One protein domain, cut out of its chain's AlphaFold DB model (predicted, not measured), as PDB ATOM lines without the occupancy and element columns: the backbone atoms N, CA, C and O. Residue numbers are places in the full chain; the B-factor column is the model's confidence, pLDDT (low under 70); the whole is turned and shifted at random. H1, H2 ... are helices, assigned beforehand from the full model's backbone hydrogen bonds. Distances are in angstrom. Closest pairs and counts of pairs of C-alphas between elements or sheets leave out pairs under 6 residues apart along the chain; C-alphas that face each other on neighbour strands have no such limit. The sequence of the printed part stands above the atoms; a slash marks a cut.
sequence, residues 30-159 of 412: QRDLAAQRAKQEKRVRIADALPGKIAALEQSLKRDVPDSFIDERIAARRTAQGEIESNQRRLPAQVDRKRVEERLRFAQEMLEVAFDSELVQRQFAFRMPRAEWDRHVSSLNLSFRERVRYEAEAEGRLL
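This is residues 30 to 159 of the 412 residues of an uncharacterized protein of Agrobacterium tumefaciens str. Kerr 14 (UniProt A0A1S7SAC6). The long helix H4 is the core of a loose body, with H3 and H6 crossing it on opposite sides, H2 and H5 packing near its last residues, and H7 making a corner with its first end. From this body residues 30 to 46 of H1 stick out as a straight arm, which makes much of the length. The printed part has 130 residues with seven named helices, H1 to H7 in chain order, and no named strand; the class is all helix. The whole is loose, with a radius of gyration of the C-alphas of 20.3 A, and spans 74 by 37 by 23 A, only just elongated.

Find C-alpha 30 at (-44.970, 3.530, 56.848); from there H1, residues 30 to 48, runs 26.7 A to C-alpha 48. Next come H2, residues 50 to 64, 20.7 A long, and H3, residues 67 to 81, 20.9 A long. Look for C-alpha 92 at (-53.954, 65.069, 33.870), where H4, residues 92 to 114, begins its 32.4 A. H5, residues 117 to 124, and H6, residues 129 to 139, measure 10.1 A and 15.5 A. H7, residues 144 to 153, covers 14.2 A and ends at C-alpha 153, (-49.165, 64.713, 27.608).

Begin at H4, the hub, which touches five helices. Its residues 103 to 111 touch H2, opposite ways at a steep tilt of 39 degrees; the closest C-alphas, of Glu 58 and Ala 107, are 5.8 A apart. Residues 98 to 103 touch H3, about perpendicular at 85 degrees, with the C-alphas of Ile 70 and Arg 99 closest at 6.1 A. Residues 108 to 112 touch H5, with Glu 112 and Val 120 closest at 6.1 A between C-alphas; this helical hairpin runs opposite ways at 37 degrees, a tilt only just steep. Residues 97 to 104 touch H6 at a steep tilt of 59 degrees, and the closest C-alphas, of Glu 101 and Pro 129, are 6.2 A apart. H4 and H7 touch only at their ends, with the C-alphas of Ala 93 and Glu 153 closest at 5.7 A. H1 and H2 meet only through their link, and H3 and H6 are apart. In each of the seven helices every O i to N i+4 pair is within hydrogen-bond range.

The C-alphas of Gln 30 and Leu 159, the two farthest apart, are 74.5 A from each other. Without residues 30 to 46, which stand free, the body spans 49 by 37 by 23 A. The printed part has no cut and no long link. The mean pLDDT of the printed part is 72.1; look for values under 70 at residue 30 and residues 34 to 35, 38 to 65, 84 to 89 and 110 to 128.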
ATOM      1  N   GLN A  30     -43.979   3.222  57.885       67.19
ATOM      2  CA  GLN A  30     -44.970   3.530  56.848       67.19
ATOM      3  C   GLN A  30     -45.827   4.759  57.188       67.19
ATOM      4  O   GLN A  30     -46.134   5.548  56.288       67.19
ATOM      5  N   ARG A  31     -46.191   4.965  58.463       70.69
ATOM      6  CA  ARG A  31     -46.912   6.165  58.926       70.69
ATOM      7  C   ARG A  31     -46.065   7.424  58.752       70.69
ATOM      8  O   ARG A  31     -46.583   8.411  58.232       70.69
ATOM      9  N   ASP A  32     -44.780   7.385  59.097       70.25
ATOM     10  CA  ASP A  32     -43.874   8.521  58.923       70.25
ATOM     11  C   ASP A  32     -43.604   8.823  57.445       70.25
ATOM     12  O   ASP A  32     -43.670   9.984  57.032       70.25
ATOM     13  N   LEU A  33     -43.400   7.805  56.602       73.69
ATOM     14  CA  LEU A  33     -43.285   7.989  55.151       73.69
ATOM     15  C   LEU A  33     -44.576   8.561  54.541       73.69
ATOM     16  O   LEU A  33     -44.515   9.453  53.690       73.69
ATOM     17  N   ALA A  34     -45.752   8.117  54.994       69.50
ATOM     18  CA  ALA A  34     -47.035   8.680  54.576       69.50
ATOM     19  C   ALA A  34     -47.213  10.135  55.052       69.50
ATOM     20  O   ALA A  34     -47.646  10.989  54.273       69.50
ATOM     21  N   ALA A  35     -46.822  10.454  56.289       69.75
ATOM     22  CA  ALA A  35     -46.855  11.810  56.831       69.75
ATOM     23  C   ALA A  35     -45.890  12.753  56.090       69.75
ATOM     24  O   ALA A  35     -46.246  13.898  55.797       69.75
ATOM     25  N   GLN A  36     -44.697  12.275  55.723       70.44
ATOM     26  CA  GLN A  36     -43.738  13.013  54.899       70.44
ATOM     27  C   GLN A  36     -44.284  13.269  53.487       70.44
ATOM     28  O   GLN A  36     -44.265  14.418  53.040       70.44
ATOM     29  N   ARG A  37     -44.858  12.254  52.821       71.25
ATOM     30  CA  ARG A  37     -45.517  12.406  51.509       71.25
ATOM     31  C   ARG A  37     -46.673  13.408  51.566       71.25
ATOM     32  O   ARG A  37     -46.677  14.364  50.798       71.25
ATOM     33  N   ALA A  38     -47.577  13.291  52.540       68.50
ATOM     34  CA  ALA A  38     -48.686  14.234  52.721       68.50
ATOM     35  C   ALA A  38     -48.206  15.675  53.004       68.50
ATOM     36  O   ALA A  38     -48.790  16.647  52.518       68.50
ATOM     37  N   LYS A  39     -47.107  15.836  53.753       67.56
ATOM     38  CA  LYS A  39     -46.451  17.130  54.017       67.56
ATOM     39  C   LYS A  39     -45.786  17.710  52.762       67.56
ATOM     40  O   LYS A  39     -45.801  18.931  52.587       67.56
ATOM     41  N   GLN A  40     -45.239  16.869  51.886       59.44
ATOM     42  CA  GLN A  40     -44.676  17.264  50.593       59.44
ATOM     43  C   GLN A  40     -45.775  17.640  49.591       59.44
ATOM     44  O   GLN A  40     -45.718  18.726  49.023       59.44
ATOM     45  N   GLU A  41     -46.832  16.835  49.454       65.38
ATOM     46  CA  GLU A  41     -48.011  17.180  48.653       65.38
ATOM     47  C   GLU A  41     -48.652  18.492  49.113       65.38
ATOM     48  O   GLU A  41     -48.963  19.347  48.287       65.38
ATOM     49  N   LYS A  42     -48.807  18.702  50.428       61.56
ATOM     50  CA  LYS A  42     -49.330  19.971  50.955       61.56
ATOM     51  C   LYS A  42     -48.434  21.156  50.578       61.56
ATOM     52  O   LYS A  42     -48.962  22.222  50.277       61.56
ATOM     53  N   ARG A  43     -47.105  20.989  50.557       54.69
ATOM     54  CA  ARG A  43     -46.165  22.025  50.086       54.69
ATOM     55  C   ARG A  43     -46.328  22.311  48.591       54.69
ATOM     56  O   ARG A  43     -46.427  23.480  48.238       54.69
ATOM     57  N   VAL A  44     -46.417  21.278  47.750       51.97
ATOM     58  CA  VAL A  44     -46.624  21.415  46.294       51.97
ATOM     59  C   VAL A  44     -47.946  22.135  46.005       51.97
ATOM     60  O   VAL A  44     -47.931  23.223  45.443       51.97
ATOM     61  N   ARG A  45     -49.069  21.649  46.552       55.16
ATOM     62  CA  ARG A  45     -50.395  22.280  46.387       55.16
ATOM     63  C   ARG A  45     -50.459  23.728  46.904       55.16
ATOM     64  O   ARG A  45     -51.292  24.506  46.445       55.16
ATOM     65  N   ILE A  46     -49.621  24.102  47.878       56.03
ATOM     66  CA  ILE A  46     -49.473  25.501  48.313       56.03
ATOM     67  C   ILE A  46     -48.685  26.301  47.270       56.03
ATOM     68  O   ILE A  46     -49.159  27.368  46.885       56.03
ATOM     69  N   ALA A  47     -47.542  25.791  46.800       57.06
ATOM     70  CA  ALA A  47     -46.708  26.432  45.783       57.06
ATOM     71  C   ALA A  47     -47.481  26.688  44.478       57.06
ATOM     72  O   ALA A  47     -47.524  27.829  44.021       57.06
ATOM     73  N   ASP A  48     -48.183  25.683  43.951       60.88
ATOM     74  CA  ASP A  48     -49.000  25.792  42.730       60.88
ATOM     75  C   ASP A  48     -50.094  26.864  42.867       60.88
ATOM     76  O   ASP A  48     -50.426  27.589  41.929       60.88
ATOM     77  N   ALA A  49     -50.650  26.997  44.074       61.69
ATOM     78  CA  ALA A  49     -51.735  27.920  44.372       61.69
ATOM     79  C   ALA A  49     -51.267  29.316  44.829       61.69
ATOM     80  O   ALA A  49     -52.124  30.150  45.130       61.69
ATOM     81  N   LEU A  50     -49.961  29.592  44.936       62.09
ATOM     82  CA  LEU A  50     -49.434  30.915  45.309       62.09
ATOM     83  C   LEU A  50     -49.504  31.942  44.157       62.09
ATOM     84  O   LEU A  50     -50.072  33.013  44.390       62.09
ATOM     85  N   PRO A  51     -49.045  31.648  42.919       63.59
ATOM     86  CA  PRO A  51     -49.096  32.588  41.792       63.59
ATOM     87  C   PRO A  51     -50.487  33.183  41.534       63.59
ATOM     88  O   PRO A  51     -50.632  34.397  41.396       63.59
ATOM     89  N   GLY A  52     -51.535  32.350  41.544       60.81
ATOM     90  CA  GLY A  52     -52.913  32.810  41.336       60.81
ATOM     91  C   GLY A  52     -53.429  33.740  42.442       60.81
ATOM     92  O   GLY A  52     -54.208  34.652  42.168       60.81
ATOM     93  N   LYS A  53     -52.967  33.562  43.688       62.28
ATOM     94  CA  LYS A  53     -53.339  34.420  44.828       62.28
ATOM     95  C   LYS A  53     -52.596  35.750  44.801       62.28
ATOM     96  O   LYS A  53     -53.202  36.772  45.111       62.28
ATOM     97  N   ILE A  54     -51.331  35.745  44.384       64.06
ATOM     98  CA  ILE A  54     -50.537  36.959  44.157       64.06
ATOM     99  C   ILE A  54     -51.200  37.817  43.076       64.06
ATOM    100  O   ILE A  54     -51.486  38.984  43.328       64.06
ATOM    101  N   ALA A  55     -51.558  37.227  41.931       65.81
ATOM    102  CA  ALA A  55     -52.272  37.931  40.863       65.81
ATOM    103  C   ALA A  55     -53.654  38.459  41.307       65.81
ATOM    104  O   ALA A  55     -54.024  39.583  40.969       65.81
ATOM    105  N   ALA A  56     -54.415  37.692  42.096       61.28
ATOM    106  CA  ALA A  56     -55.712  38.136  42.612       61.28
ATOM    107  C   ALA A  56     -55.591  39.291  43.628       61.28
ATOM    108  O   ALA A  56     -56.374  40.243  43.575       61.28
ATOM    109  N   LEU A  57     -54.606  39.237  44.533       62.78
ATOM    110  CA  LEU A  57     -54.351  40.309  45.498       62.78
ATOM    111  C   LEU A  57     -53.831  41.570  44.793       62.78
ATOM    112  O   LEU A  57     -54.296  42.664  45.092       62.78
ATOM    113  N   GLU A  58     -52.940  41.421  43.810       66.62
ATOM    114  CA  GLU A  58     -52.469  42.515  42.956       66.62
ATOM    115  C   GLU A  58     -53.634  43.228  42.248       66.62
ATOM    116  O   GLU A  58     -53.719  44.455  42.282       66.62
ATOM    117  N   GLN A  59     -54.559  42.478  41.636       66.50
ATOM    118  CA  GLN A  59     -55.732  43.055  40.970       66.50
ATOM    119  C   GLN A  59     -56.653  43.796  41.947       66.50
ATOM    120  O   GLN A  59     -57.170  44.860  41.602       66.50
ATOM    121  N   SER A  60     -56.833  43.280  43.169       62.56
ATOM    122  CA  SER A  60     -57.578  43.985  44.221       62.56
ATOM    123  C   SER A  60     -56.855  45.265  44.651       62.56
ATOM    124  O   SER A  60     -57.460  46.329  44.629       62.56
ATOM    125  N   LEU A  61     -55.546  45.224  44.920       63.69
ATOM    126  CA  LEU A  61     -54.763  46.420  45.267       63.69
ATOM    127  C   LEU A  61     -54.775  47.472  44.144       63.69
ATOM    128  O   LEU A  61     -54.881  48.663  44.417       63.69
ATOM    129  N   LYS A  62     -54.746  47.060  42.873       66.12
ATOM    130  CA  LYS A  62     -54.859  47.987  41.736       66.12
ATOM    131  C   LYS A  62     -56.243  48.627  41.604       66.12
ATOM    132  O   LYS A  62     -56.309  49.771  41.162       66.12
ATOM    133  N   ARG A  63     -57.322  47.927  41.984       63.22
ATOM    134  CA  ARG A  63     -58.721  48.354  41.777       63.22
ATOM    135  C   ARG A  63     -59.385  49.005  42.994       63.22
ATOM    136  O   ARG A  63     -60.169  49.931  42.829       63.22
ATOM    137  N   ASP A  64     -59.148  48.478  44.190       62.12
ATOM    138  CA  ASP A  64     -59.851  48.851  45.426       62.12
ATOM    139  C   ASP A  64     -59.189  50.031  46.164       62.12
ATOM    140  O   ASP A  64     -59.780  50.589  47.087       62.12
ATOM    141  N   VAL A  65     -57.973  50.420  45.769       64.12
ATOM    142  CA  VAL A  65     -57.242  51.560  46.345       64.12
ATOM    143  C   VAL A  65     -57.711  52.886  45.714       64.12
ATOM    144  O   VAL A  65     -57.692  52.986  44.483       64.12
ATOM    145  N   PRO A  66     -58.095  53.914  46.502       70.06
ATOM    146  CA  PRO A  66     -58.477  55.236  45.986       70.06
ATOM    147  C   PRO A  66     -57.301  56.026  45.397       70.06
ATOM    148  O   PRO A  66     -56.185  55.939  45.906       70.06
ATOM    149  N   ASP A  67     -57.553  56.866  44.388       74.56
ATOM    150  CA  ASP A  67     -56.513  57.733  43.808       74.56
ATOM    151  C   ASP A  67     -55.994  58.791  44.784       74.56
ATOM    152  O   ASP A  67     -54.798  59.050  44.788       74.56
ATOM    153  N   SER A  68     -56.832  59.321  45.684       72.25
ATOM    154  CA  SER A  68     -56.392  60.293  46.699       72.25
ATOM    155  C   SER A  68     -55.269  59.750  47.591       72.25
ATOM    156  O   SER A  68     -54.319  60.462  47.893       72.25
ATOM    157  N   PHE A  69     -55.326  58.465  47.949       71.25
ATOM    158  CA  PHE A  69     -54.272  57.800  48.719       71.25
ATOM    159  C   PHE A  69     -52.982  57.603  47.904       71.25
ATOM    160  O   PHE A  69     -51.871  57.663  48.435       71.25
ATOM    161  N   ILE A  70     -53.117  57.369  46.599       77.00
ATOM    162  CA  ILE A  70     -51.974  57.286  45.691       77.00
ATOM    163  C   ILE A  70     -51.333  58.672  45.527       77.00
ATOM    164  O   ILE A  70     -50.111  58.781  45.595       77.00
ATOM    165  N   ASP A  71     -52.134  59.731  45.414       76.19
ATOM    166  CA  ASP A  71     -51.664  61.117  45.355       76.19
ATOM    167  C   ASP A  71     -50.948  61.535  46.655       76.19
ATOM    168  O   ASP A  71     -49.855  62.102  46.588       76.19
ATOM    169  N   GLU A  72     -51.485  61.175  47.829       74.12
ATOM    170  CA  GLU A  72     -50.821  61.331  49.136       74.12
ATOM    171  C   GLU A  72     -49.450  60.635  49.170       74.12
ATOM    172  O   GLU A  72     -48.458  61.229  49.601       74.12
ATOM    173  N   ARG A  73     -49.359  59.387  48.685       80.31
ATOM    174  CA  ARG A  73     -48.089  58.643  48.614       80.31
ATOM    175  C   ARG A  73     -47.089  59.269  47.645       80.31
ATOM    176  O   ARG A  73     -45.899  59.314  47.958       80.31
ATOM    177  N   ILE A  74     -47.548  59.770  46.499       80.31
ATOM    178  CA  ILE A  74     -46.701  60.500  45.549       80.31
ATOM    179  C   ILE A  74     -46.175  61.785  46.210       80.31
ATOM    180  O   ILE A  74     -44.978  62.058  46.129       80.31
ATOM    181  N   ALA A  75     -47.028  62.556  46.892       77.38
ATOM    182  CA  ALA A  75     -46.631  63.781  47.587       77.38
ATOM    183  C   ALA A  75     -45.600  63.509  48.697       77.38
ATOM    184  O   ALA A  75     -44.531  64.119  48.700       77.38
ATOM    185  N   ALA A  76     -45.859  62.525  49.566       74.38
ATOM    186  CA  ALA A  76     -44.946  62.120  50.639       74.38
ATOM    187  C   ALA A  76     -43.588  61.598  50.128       74.38
ATOM    188  O   ALA A  76     -42.584  61.666  50.835       74.38
ATOM    189  N   ARG A  77     -43.530  61.084  48.891       78.38
ATOM    190  CA  ARG A  77     -42.264  60.716  48.238       78.38
ATOM    191  C   ARG A  77     -41.507  61.923  47.710       78.38
ATOM    192  O   ARG A  77     -40.303  61.992  47.923       78.38
ATOM    193  N   ARG A  78     -42.191  62.894  47.102       78.44
ATOM    194  CA  ARG A  78     -41.558  64.142  46.646       78.44
ATOM    195  C   ARG A  78     -40.886  64.889  47.788       78.44
ATOM    196  O   ARG A  78     -39.707  65.214  47.680       78.44
ATOM    197  N   THR A  79     -41.590  65.067  48.906       78.38
ATOM    198  CA  THR A  79     -41.025  65.715  50.098       78.38
ATOM    199  C   THR A  79     -39.830  64.937  50.657       78.38
ATOM    200  O   THR A  79     -38.789  65.538  50.915       78.38
ATOM    201  N   ALA A  80     -39.915  63.604  50.750       75.25
ATOM    202  CA  ALA A  80     -38.803  62.754  51.190       75.25
ATOM    203  C   ALA A  80     -37.593  62.749  50.228       75.25
ATOM    204  O   ALA A  80     -36.465  62.522  50.664       75.25
ATOM    205  N   GLN A  81     -37.809  63.002  48.934       78.88
ATOM    206  CA  GLN A  81     -36.761  63.110  47.912       78.88
ATOM    207  C   GLN A  81     -36.209  64.538  47.751       78.88
ATOM    208  O   GLN A  81     -35.274  64.738  46.978       78.88
ATOM    209  N   GLY A  82     -36.764  65.529  48.458       75.19
ATOM    210  CA  GLY A  82     -36.398  66.938  48.293       75.19
ATOM    211  C   GLY A  82     -36.892  67.571  46.984       75.19
ATOM    212  O   GLY A  82     -36.412  68.641  46.615       75.19
ATOM    213  N   GLU A  83     -37.847  66.947  46.279       74.31
ATOM    214  CA  GLU A  83     -38.537  67.588  45.155       74.31
ATOM    215  C   GLU A  83     -39.368  68.766  45.689       74.31
ATOM    216  O   GLU A  83     -40.411  68.572  46.318       74.31
ATOM    217  N   ILE A  84     -38.915  69.990  45.409       66.75
ATOM    218  CA  ILE A  84     -39.681  71.219  45.659       66.75
ATOM    219  C   ILE A  84     -41.020  71.128  44.914       66.75
ATOM    220  O   ILE A  84     -41.080  70.670  43.768       66.75
ATOM    221  N   GLU A  85     -42.101  71.596  45.541       59.81
ATOM    222  CA  GLU A  85     -43.408  71.685  44.890       59.81
ATOM    223  C   GLU A  85     -43.356  72.663  43.707       59.81
ATOM    224  O   GLU A  85     -43.456  73.879  43.856       59.81
ATOM    225  N   SER A  86     -43.177  72.122  42.499       60.97
ATOM    226  CA  SER A  86     -43.263  72.915  41.275       60.97
ATOM    227  C   SER A  86     -44.675  73.478  41.123       60.97
ATOM    228  O   SER A  86     -45.633  72.725  40.939       60.97
ATOM    229  N   ASN A  87     -44.776  74.809  41.118       57.19
ATOM    230  CA  ASN A  87     -46.008  75.562  40.854       57.19
ATOM    231  C   ASN A  87     -46.564  75.357  39.426       57.19
ATOM    232  O   ASN A  87     -47.624  75.884  39.087       57.19
ATOM    233  N   GLN A  88     -45.869  74.603  38.566       59.78
ATOM    234  CA  GLN A  88     -46.379  74.208  37.258       59.78
ATOM    235  C   GLN A  88     -47.546  73.224  37.419       59.78
ATOM    236  O   GLN A  88     -47.387  72.116  37.938       59.78
ATOM    237  N   ARG A  89     -48.726  73.606  36.916       68.06
ATOM    238  CA  ARG A  89     -49.882  72.705  36.812       68.06
ATOM    239  C   ARG A  89     -49.509  71.502  35.939       68.06
ATOM    240  O   ARG A  89     -49.325  71.649  34.734       68.06
ATOM    241  N   ARG A  90     -49.407  70.319  36.551       74.88
ATOM    242  CA  ARG A  90     -49.186  69.055  35.832       74.88
ATOM    243  C   ARG A  90     -50.406  68.710  34.979       74.88
ATOM    244  O   ARG A  90     -51.539  68.947  35.397       74.88
ATOM    245  N   LEU A  91     -50.168  68.129  33.808       80.38
ATOM    246  CA  LEU A  91     -51.237  67.678  32.914       80.38
ATOM    247  C   LEU A  91     -51.922  66.432  33.508       80.38
ATOM    248  O   LEU A  91     -51.229  65.626  34.139       80.38
ATOM    249  N   PRO A  92     -53.237  66.215  33.297       84.06
ATOM    250  CA  PRO A  92     -53.954  65.069  33.870       84.06
ATOM    251  C   PRO A  92     -53.270  63.730  33.568       84.06
ATOM    252  O   PRO A  92     -53.023  62.938  34.475       84.06
ATOM    253  N   ALA A  93     -52.827  63.540  32.323       84.81
ATOM    254  CA  ALA A  93     -52.140  62.330  31.887       84.81
ATOM    255  C   ALA A  93     -50.787  62.090  32.601       84.81
ATOM    256  O   ALA A  93     -50.404  60.939  32.814       84.81
ATOM    257  N   GLN A  94     -50.072  63.142  33.035       85.69
ATOM    258  CA  GLN A  94     -48.858  62.996  33.861       85.69
ATOM    259  C   GLN A  94     -49.194  62.525  35.276       85.69
ATOM    260  O   GLN A  94     -48.464  61.713  35.849       85.69
ATOM    261  N   VAL A  95     -50.275  63.062  35.852       85.81
ATOM    262  CA  VAL A  95     -50.753  62.675  37.184       85.81
ATOM    263  C   VAL A  95     -51.175  61.210  37.151       85.81
ATOM    264  O   VAL A  95     -50.677  60.424  37.951       85.81
ATOM    265  N   ASP A  96     -51.970  60.810  36.160       86.44
ATOM    266  CA  ASP A  96     -52.415  59.425  35.998       86.44
ATOM    267  C   ASP A  96     -51.263  58.462  35.690       86.44
ATOM    268  O   ASP A  96     -51.218  57.368  36.251       86.44
ATOM    269  N   ARG A  97     -50.254  58.869  34.906       87.75
ATOM    270  CA  ARG A  97     -49.033  58.065  34.735       87.75
ATOM    271  C   ARG A  97     -48.300  57.856  36.057       87.75
ATOM    272  O   ARG A  97     -47.909  56.730  36.364       87.75
ATOM    273  N   LYS A  98     -48.161  58.903  36.878       87.81
ATOM    274  CA  LYS A  98     -47.558  58.782  38.216       87.81
ATOM    275  C   LYS A  98     -48.420  57.946  39.164       87.81
ATOM    276  O   LYS A  98     -47.853  57.176  39.936       87.81
ATOM    277  N   ARG A  99     -49.752  58.001  39.057       86.12
ATOM    278  CA  ARG A  99     -50.665  57.104  39.783       86.12
ATOM    279  C   ARG A  99     -50.491  55.645  39.366       86.12
ATOM    280  O   ARG A  99     -50.451  54.790  40.240       86.12
ATOM    281  N   VAL A 100     -50.334  55.337  38.076       86.25
ATOM    282  CA  VAL A 100     -50.066  53.963  37.599       86.25
ATOM    283  C   VAL A 100     -48.710  53.452  38.099       86.25
ATOM    284  O   VAL A 100     -48.633  52.336  38.615       86.25
ATOM    285  N   GLU A 101     -47.656  54.271  38.010       87.12
ATOM    286  CA  GLU A 101     -46.318  53.946  38.529       87.12
ATOM    287  C   GLU A 101     -46.338  53.694  40.054       87.12
ATOM    288  O   GLU A 101     -45.771  52.708  40.533       87.12
ATOM    289  N   GLU A 102     -47.040  54.533  40.822       85.06
ATOM    290  CA  GLU A 102     -47.163  54.397  42.276       85.06
ATOM    291  C   GLU A 102     -48.081  53.232  42.690       85.06
ATOM    292  O   GLU A 102     -47.721  52.479  43.593       85.06
ATOM    293  N   ARG A 103     -49.215  53.005  42.005       82.62
ATOM    294  CA  ARG A 103     -50.093  51.833  42.212       82.62
ATOM    295  C   ARG A 103     -49.332  50.525  41.999       82.62
ATOM    296  O   ARG A 103     -49.524  49.583  42.766       82.62
ATOM    297  N   LEU A 104     -48.461  50.461  40.987       83.88
ATOM    298  CA  LEU A 104     -47.621  49.289  40.733       83.88
ATOM    299  C   LEU A 104     -46.611  49.064  41.867       83.88
ATOM    300  O   LEU A 104     -46.526  47.947  42.377       83.88
ATOM    301  N   ARG A 105     -45.894  50.110  42.310       83.00
ATOM    302  CA  ARG A 105     -44.915  49.966  43.402       83.00
ATOM    303  C   ARG A 105     -45.585  49.673  44.750       83.00
ATOM    304  O   ARG A 105     -45.107  48.814  45.479       83.00
ATOM    305  N   PHE A 106     -46.729  50.290  45.050       77.62
ATOM    306  CA  PHE A 106     -47.527  49.964  46.238       77.62
ATOM    307  C   PHE A 106     -48.015  48.508  46.227       77.62
ATOM    308  O   PHE A 106     -47.947  47.832  47.253       77.62
ATOM    309  N   ALA A 107     -48.465  47.997  45.074       75.38
ATOM    310  CA  ALA A 107     -48.841  46.591  44.947       75.38
ATOM    311  C   ALA A 107     -47.645  45.659  45.211       75.38
ATOM    312  O   ALA A 107     -47.799  44.691  45.954       75.38
ATOM    313  N   GLN A 108     -46.459  45.976  44.678       77.06
ATOM    314  CA  GLN A 108     -45.226  45.235  44.959       77.06
ATOM    315  C   GLN A 108     -44.861  45.271  46.456       77.06
ATOM    316  O   GLN A 108     -44.709  44.214  47.058       77.06
ATOM    317  N   GLU A 109     -44.806  46.455  47.080       74.69
ATOM    318  CA  GLU A 109     -44.507  46.630  48.514       74.69
ATOM    319  C   GLU A 109     -45.443  45.795  49.408       74.69
ATOM    320  O   GLU A 109     -45.002  45.110  50.330       74.69
ATOM    321  N   MET A 110     -46.748  45.812  49.122       67.06
ATOM    322  CA  MET A 110     -47.740  45.032  49.872       67.06
ATOM    323  C   MET A 110     -47.609  43.520  49.648       67.06
ATOM    324  O   MET A 110     -47.942  42.741  50.543       67.06
ATOM    325  N   LEU A 111     -47.128  43.094  48.478       65.69
ATOM    326  CA  LEU A 111     -46.892  41.686  48.161       65.69
ATOM    327  C   LEU A 111     -45.597  41.168  48.796       65.69
ATOM    328  O   LEU A 111     -45.620  40.073  49.346       65.69
ATOM    329  N   GLU A 112     -44.523  41.960  48.821       66.81
ATOM    330  CA  GLU A 112     -43.260  41.645  49.519       66.81
ATOM    331  C   GLU A 112     -43.421  41.562  51.051       66.81
ATOM    332  O   GLU A 112     -42.620  40.922  51.729       66.81
ATOM    333  N   VAL A 113     -44.480  42.162  51.610       61.75
ATOM    334  CA  VAL A 113     -44.885  41.996  53.021       61.75
ATOM    335  C   VAL A 113     -45.775  40.757  53.238       61.75
ATOM    336  O   VAL A 113     -45.810  40.199  54.339       61.75
ATOM    337  N   ALA A 114     -46.511  40.315  52.215       54.22
ATOM    338  CA  ALA A 114     -47.458  39.198  52.304       54.22
ATOM    339  C   ALA A 114     -46.856  37.832  51.921       54.22
ATOM    340  O   ALA A 114     -47.336  36.804  52.405       54.22
ATOM    341  N   PHE A 115     -45.825  37.821  51.074       60.53
ATOM    342  CA  PHE A 115     -45.194  36.642  50.476       60.53
ATOM    343  C   PHE A 115     -43.664  36.790  50.468       60.53
ATOM    344  O   PHE A 115     -43.145  37.900  50.557       60.53
ATOM    345  N   ASP A 116     -42.934  35.680  50.334       65.44
ATOM    346  CA  ASP A 116     -41.467  35.698  50.312       65.44
ATOM    347  C   ASP A 116     -40.936  36.561  49.152       65.44
ATOM    348  O   ASP A 116     -41.319  36.366  47.995       65.44
ATOM    349  N   SER A 117     -40.035  37.504  49.457       64.38
ATOM    350  CA  SER A 117     -39.578  38.536  48.508       64.38
ATOM    351  C   SER A 117     -39.029  37.953  47.200       64.38
ATOM    352  O   SER A 117     -39.364  38.450  46.131       64.38
ATOM    353  N   GLU A 118     -38.291  36.839  47.246       66.06
ATOM    354  CA  GLU A 118     -37.788  36.158  46.043       66.06
ATOM    355  C   GLU A 118     -38.923  35.648  45.128       66.06
ATOM    356  O   GLU A 118     -38.841  35.722  43.901       66.06
ATOM    357  N   LEU A 119     -40.022  35.163  45.711       65.25
ATOM    358  CA  LEU A 119     -41.182  34.658  44.974       65.25
ATOM    359  C   LEU A 119     -41.993  35.813  44.365       65.25
ATOM    360  O   LEU A 119     -42.489  35.692  43.243       65.25
ATOM    361  N   VAL A 120     -42.060  36.960  45.052       64.75
ATOM    362  CA  VAL A 120     -42.626  38.201  44.498       64.75
ATOM    363  C   VAL A 120     -41.742  38.748  43.377       64.75
ATOM    364  O   VAL A 120     -42.256  39.050  42.304       64.75
ATOM    365  N   GLN A 121     -40.419  38.782  43.549       68.69
ATOM    366  CA  GLN A 121     -39.475  39.186  42.502       68.69
ATOM    367  C   GLN A 121     -39.607  38.302  41.253       68.69
ATOM    368  O   GLN A 121     -39.732  38.836  40.155       68.69
ATOM    369  N   ARG A 122     -39.712  36.973  41.395       67.56
ATOM    370  CA  ARG A 122     -39.981  36.053  40.268       67.56
ATOM    371  C   ARG A 122     -41.310  36.349  39.540       67.56
ATOM    372  O   ARG A 122     -41.404  36.107  38.341       67.56
ATOM    373  N   GLN A 123     -42.323  36.890  40.227       67.38
ATOM    374  CA  GLN A 123     -43.595  37.351  39.635       67.38
ATOM    375  C   GLN A 123     -43.511  38.756  38.998       67.38
ATOM    376  O   GLN A 123     -44.200  39.018  38.011       67.38
ATOM    377  N   PHE A 124     -42.697  39.660  39.554       65.06
ATOM    378  CA  PHE A 124     -42.672  41.086  39.194       65.06
ATOM    379  C   PHE A 124     -41.508  41.503  38.284       65.06
ATOM    380  O   PHE A 124     -41.639  42.510  37.593       65.06
ATOM    381  N   ALA A 125     -40.425  40.725  38.191       56.28
ATOM    382  CA  ALA A 125     -39.250  41.038  37.365       56.28
ATOM    383  C   ALA A 125     -39.566  41.253  35.870       56.28
ATOM    384  O   ALA A 125     -38.825  41.939  35.173       56.28
ATOM    385  N   PHE A 126     -40.685  40.709  35.383       49.84
ATOM    386  CA  PHE A 126     -41.151  40.854  34.000       49.84
ATOM    387  C   PHE A 126     -42.222  41.950  33.810       49.84
ATOM    388  O   PHE A 126     -42.708  42.160  32.697       49.84
ATOM    389  N   ARG A 127     -42.628  42.661  34.873       61.50
ATOM    390  CA  ARG A 127     -43.724  43.648  34.846       61.50
ATOM    391  C   ARG A 127     -43.210  45.079  34.719       61.50
ATOM    392  O   ARG A 127     -43.205  45.854  35.671       61.50
ATOM    393  N   MET A 128     -42.829  45.439  33.498       62.34
ATOM    394  CA  MET A 128     -42.423  46.805  33.157       62.34
ATOM    395  C   MET A 128     -43.566  47.813  33.405       62.34
ATOM    396  O   MET A 128     -44.684  47.562  32.945       62.34
ATOM    397  N   PRO A 129     -43.309  48.993  34.012       74.50
ATOM    398  CA  PRO A 129     -44.327  50.033  34.210       74.50
ATOM    399  C   PRO A 129     -45.054  50.445  32.922       74.50
ATOM    400  O   PRO A 129     -46.250  50.729  32.953       74.50
ATOM    401  N   ARG A 130     -44.362  50.398  31.771       77.00
ATOM    402  CA  ARG A 130     -44.949  50.666  30.449       77.00
ATOM    403  C   ARG A 130     -46.116  49.721  30.122       77.00
ATOM    404  O   ARG A 130     -47.131  50.194  29.634       77.00
ATOM    405  N   ALA A 131     -46.034  48.435  30.468       76.94
ATOM    406  CA  ALA A 131     -47.097  47.469  30.172       76.94
ATOM    407  C   ALA A 131     -48.376  47.704  31.000       76.94
ATOM    408  O   ALA A 131     -49.480  47.435  30.532       76.94
ATOM    409  N   GLU A 132     -48.249  48.220  32.226       80.12
ATOM    410  CA  GLU A 132     -49.404  48.609  33.047       80.12
ATOM    411  C   GLU A 132     -49.951  49.989  32.622       80.12
ATOM    412  O   GLU A 132     -51.162  50.197  32.638       80.12
ATOM    413  N   TRP A 133     -49.092  50.896  32.135       84.50
ATOM    414  CA  TRP A 133     -49.510  52.142  31.478       84.50
ATOM    415  C   TRP A 133     -50.291  51.887  30.181       84.50
ATOM    416  O   TRP A 133     -51.374  52.436  30.001       84.50
ATOM    417  N   ASP A 134     -49.813  51.000  29.308       79.56
ATOM    418  CA  ASP A 134     -50.506  50.661  28.060       79.56
ATOM    419  C   ASP A 134     -51.869  49.995  28.319       79.56
ATOM    420  O   ASP A 134     -52.806  50.195  27.542       79.56
ATOM    421  N   ARG A 135     -52.025  49.271  29.439       78.94
ATOM    422  CA  ARG A 135     -53.331  48.795  29.930       78.94
ATOM    423  C   ARG A 135     -54.228  49.939  30.399       78.94
ATOM    424  O   ARG A 135     -55.392  49.955  30.010       78.94
ATOM    425  N   HIS A 136     -53.706  50.886  31.186       82.94
ATOM    426  CA  HIS A 136     -54.450  52.079  31.623       82.94
ATOM    427  C   HIS A 136     -54.988  52.852  30.418       82.94
ATOM    428  O   HIS A 136     -56.201  52.979  30.271       82.94
ATOM    429  N   VAL A 137     -54.108  53.245  29.491       79.00
ATOM    430  CA  VAL A 137     -54.466  53.954  28.251       79.00
ATOM    431  C   VAL A 137     -55.516  53.186  27.441       79.00
ATOM    432  O   VAL A 137     -56.482  53.777  26.967       79.00
ATOM    433  N   SER A 138     -55.373  51.863  27.314       76.50
ATOM    434  CA  SER A 138     -56.338  51.039  26.570       76.50
ATOM    435  C   SER A 138     -57.686  50.878  27.290       76.50
ATOM    436  O   SER A 138     -58.680  50.584  26.636       76.50
ATOM    437  N   SER A 139     -57.753  51.088  28.611       76.31
ATOM    438  CA  SER A 139     -59.008  51.045  29.381       76.31
ATOM    439  C   SER A 139     -59.839  52.331  29.301       76.31
ATOM    440  O   SER A 139     -61.030  52.303  29.602       76.31
ATOM    441  N   LEU A 140     -59.234  53.442  28.858       75.62
ATOM    442  CA  LEU A 140     -59.900  54.739  28.699       75.62
ATOM    443  C   LEU A 140     -60.779  54.831  27.435       75.62
ATOM    444  O   LEU A 140     -61.518  55.797  27.292       75.62
ATOM    445  N   ASN A 141     -60.713  53.847  26.525       75.44
ATOM    446  CA  ASN A 141     -61.462  53.798  25.255       75.44
ATOM    447  C   ASN A 141     -61.304  55.042  24.346       75.44
ATOM    448  O   ASN A 141     -62.186  55.330  23.539       75.44
ATOM    449  N   LEU A 142     -60.180  55.756  24.467       75.25
ATOM    450  CA  LEU A 142     -59.840  56.922  23.643       75.25
ATOM    451  C   LEU A 142     -59.769  56.565  22.149       75.25
ATOM    452  O   LEU A 142     -59.327  55.467  21.792       75.25
ATOM    453  N   SER A 143     -60.105  57.520  21.278       74.12
ATOM    454  CA  SER A 143     -59.757  57.434  19.854       74.12
ATOM    455  C   SER A 143     -58.236  57.391  19.658       74.12
ATOM    456  O   SER A 143     -57.456  57.692  20.567       74.12
ATOM    457  N   PHE A 144     -57.779  57.023  18.457       70.56
ATOM    458  CA  PHE A 144     -56.345  56.923  18.183       70.56
ATOM    459  C   PHE A 144     -55.619  58.262  18.394       70.56
ATOM    460  O   PHE A 144     -54.649  58.308  19.150       70.56
ATOM    461  N   ARG A 145     -56.148  59.353  17.831       76.25
ATOM    462  CA  ARG A 145     -55.647  60.726  17.991       76.25
ATOM    463  C   ARG A 145     -55.601  61.190  19.450       76.25
ATOM    464  O   ARG A 145     -54.570  61.679  19.913       76.25
ATOM    465  N   GLU A 146     -56.682  60.982  20.203       76.38
ATOM    466  CA  GLU A 146     -56.723  61.282  21.643       76.38
ATOM    467  C   GLU A 146     -55.700  60.452  22.422       76.38
ATOM    468  O   GLU A 146     -55.051  60.975  23.324       76.38
ATOM    469  N   ARG A 147     -55.500  59.181  22.054       82.00
ATOM    470  CA  ARG A 147     -54.478  58.316  22.649       82.00
ATOM    471  C   ARG A 147     -53.056  58.803  22.354       82.00
ATOM    472  O   ARG A 147     -52.234  58.780  23.269       82.00
ATOM    473  N   VAL A 148     -52.754  59.242  21.127       79.62
ATOM    474  CA  VAL A 148     -51.448  59.842  20.789       79.62
ATOM    475  C   VAL A 148     -51.189  61.049  21.686       79.62
ATOM    476  O   VAL A 148     -50.178  61.094  22.390       79.62
ATOM    477  N   ARG A 149     -52.152  61.975  21.728       82.62
ATOM    478  CA  ARG A 149     -52.101  63.175  22.562       82.62
ATOM    479  C   ARG A 149     -51.936  62.840  24.047       82.62
ATOM    480  O   ARG A 149     -51.037  63.371  24.684       82.62
ATOM    481  N   TYR A 150     -52.756  61.946  24.593       83.31
ATOM    482  CA  TYR A 150     -52.737  61.568  26.009       83.31
ATOM    483  C   TYR A 150     -51.423  60.876  26.415       83.31
ATOM    484  O   TYR A 150     -50.886  61.147  27.489       83.31
ATOM    485  N   GLU A 151     -50.845  60.028  25.556       84.38
ATOM    486  CA  GLU A 151     -49.521  59.445  25.806       84.38
ATOM    487  C   GLU A 151     -48.392  60.496  25.764       84.38
ATOM    488  O   GLU A 151     -47.475  60.414  26.580       84.38
ATOM    489  N   ALA A 152     -48.467  61.498  24.878       84.88
ATOM    490  CA  ALA A 152     -47.505  62.602  24.825       84.88
ATOM    491  C   ALA A 152     -47.652  63.566  26.021       84.88
ATOM    492  O   ALA A 152     -46.658  63.901  26.672       84.88
ATOM    493  N   GLU A 153     -48.882  63.929  26.401       87.88
ATOM    494  CA  GLU A 153     -49.165  64.713  27.608       87.88
ATOM    495  C   GLU A 153     -48.633  63.998  28.862       87.88
ATOM    496  O   GLU A 153     -48.031  64.640  29.721       87.88
ATOM    497  N   ALA A 154     -48.749  62.666  28.945       86.00
ATOM    498  CA  ALA A 154     -48.183  61.863  30.034       86.00
ATOM    499  C   ALA A 154     -46.644  61.878  30.100       86.00
ATOM    500  O   ALA A 154     -46.068  61.572  31.145       86.00
ATOM    501  N   GLU A 155     -45.972  62.240  29.008       85.31
ATOM    502  CA  GLU A 155     -44.523  62.477  28.934       85.31
ATOM    503  C   GLU A 155     -44.156  63.950  29.181       85.31
ATOM    504  O   GLU A 155     -42.979  64.296  29.208       85.31
ATOM    505  N   GLY A 156     -45.148  64.821  29.405       82.00
ATOM    506  CA  GLY A 156     -44.969  66.270  29.534       82.00
ATOM    507  C   GLY A 156     -44.812  67.003  28.204       82.00
ATOM    508  O   GLY A 156     -44.381  68.154  28.196       82.00
ATOM    509  N   ARG A 157     -45.152  66.355  27.087       84.00
ATOM    510  CA  ARG A 157     -45.021  66.899  25.734       84.00
ATOM    511  C   ARG A 157     -46.396  67.368  25.259       84.00
ATOM    512  O   ARG A 157     -47.238  66.562  24.881       84.00
ATOM    513  N   LEU A 158     -46.628  68.680  25.310       83.19
ATOM    514  CA  LEU A 158     -47.785  69.301  24.663       83.19
ATOM    515  C   LEU A 158     -47.526  69.350  23.156       83.19
ATOM    516  O   LEU A 158     -46.575  69.992  22.717       83.19
ATOM    517  N   LEU A 159     -48.356  68.650  22.384       81.94
ATOM    518  CA  LEU A 159     -48.320  68.676  20.924       81.94
ATOM    519  C   LEU A 159     -49.284  69.753  20.415       81.94
ATOM    520  O   LEU A 159     -50.430  69.817  20.869       81.94
TER     521      LEU A 159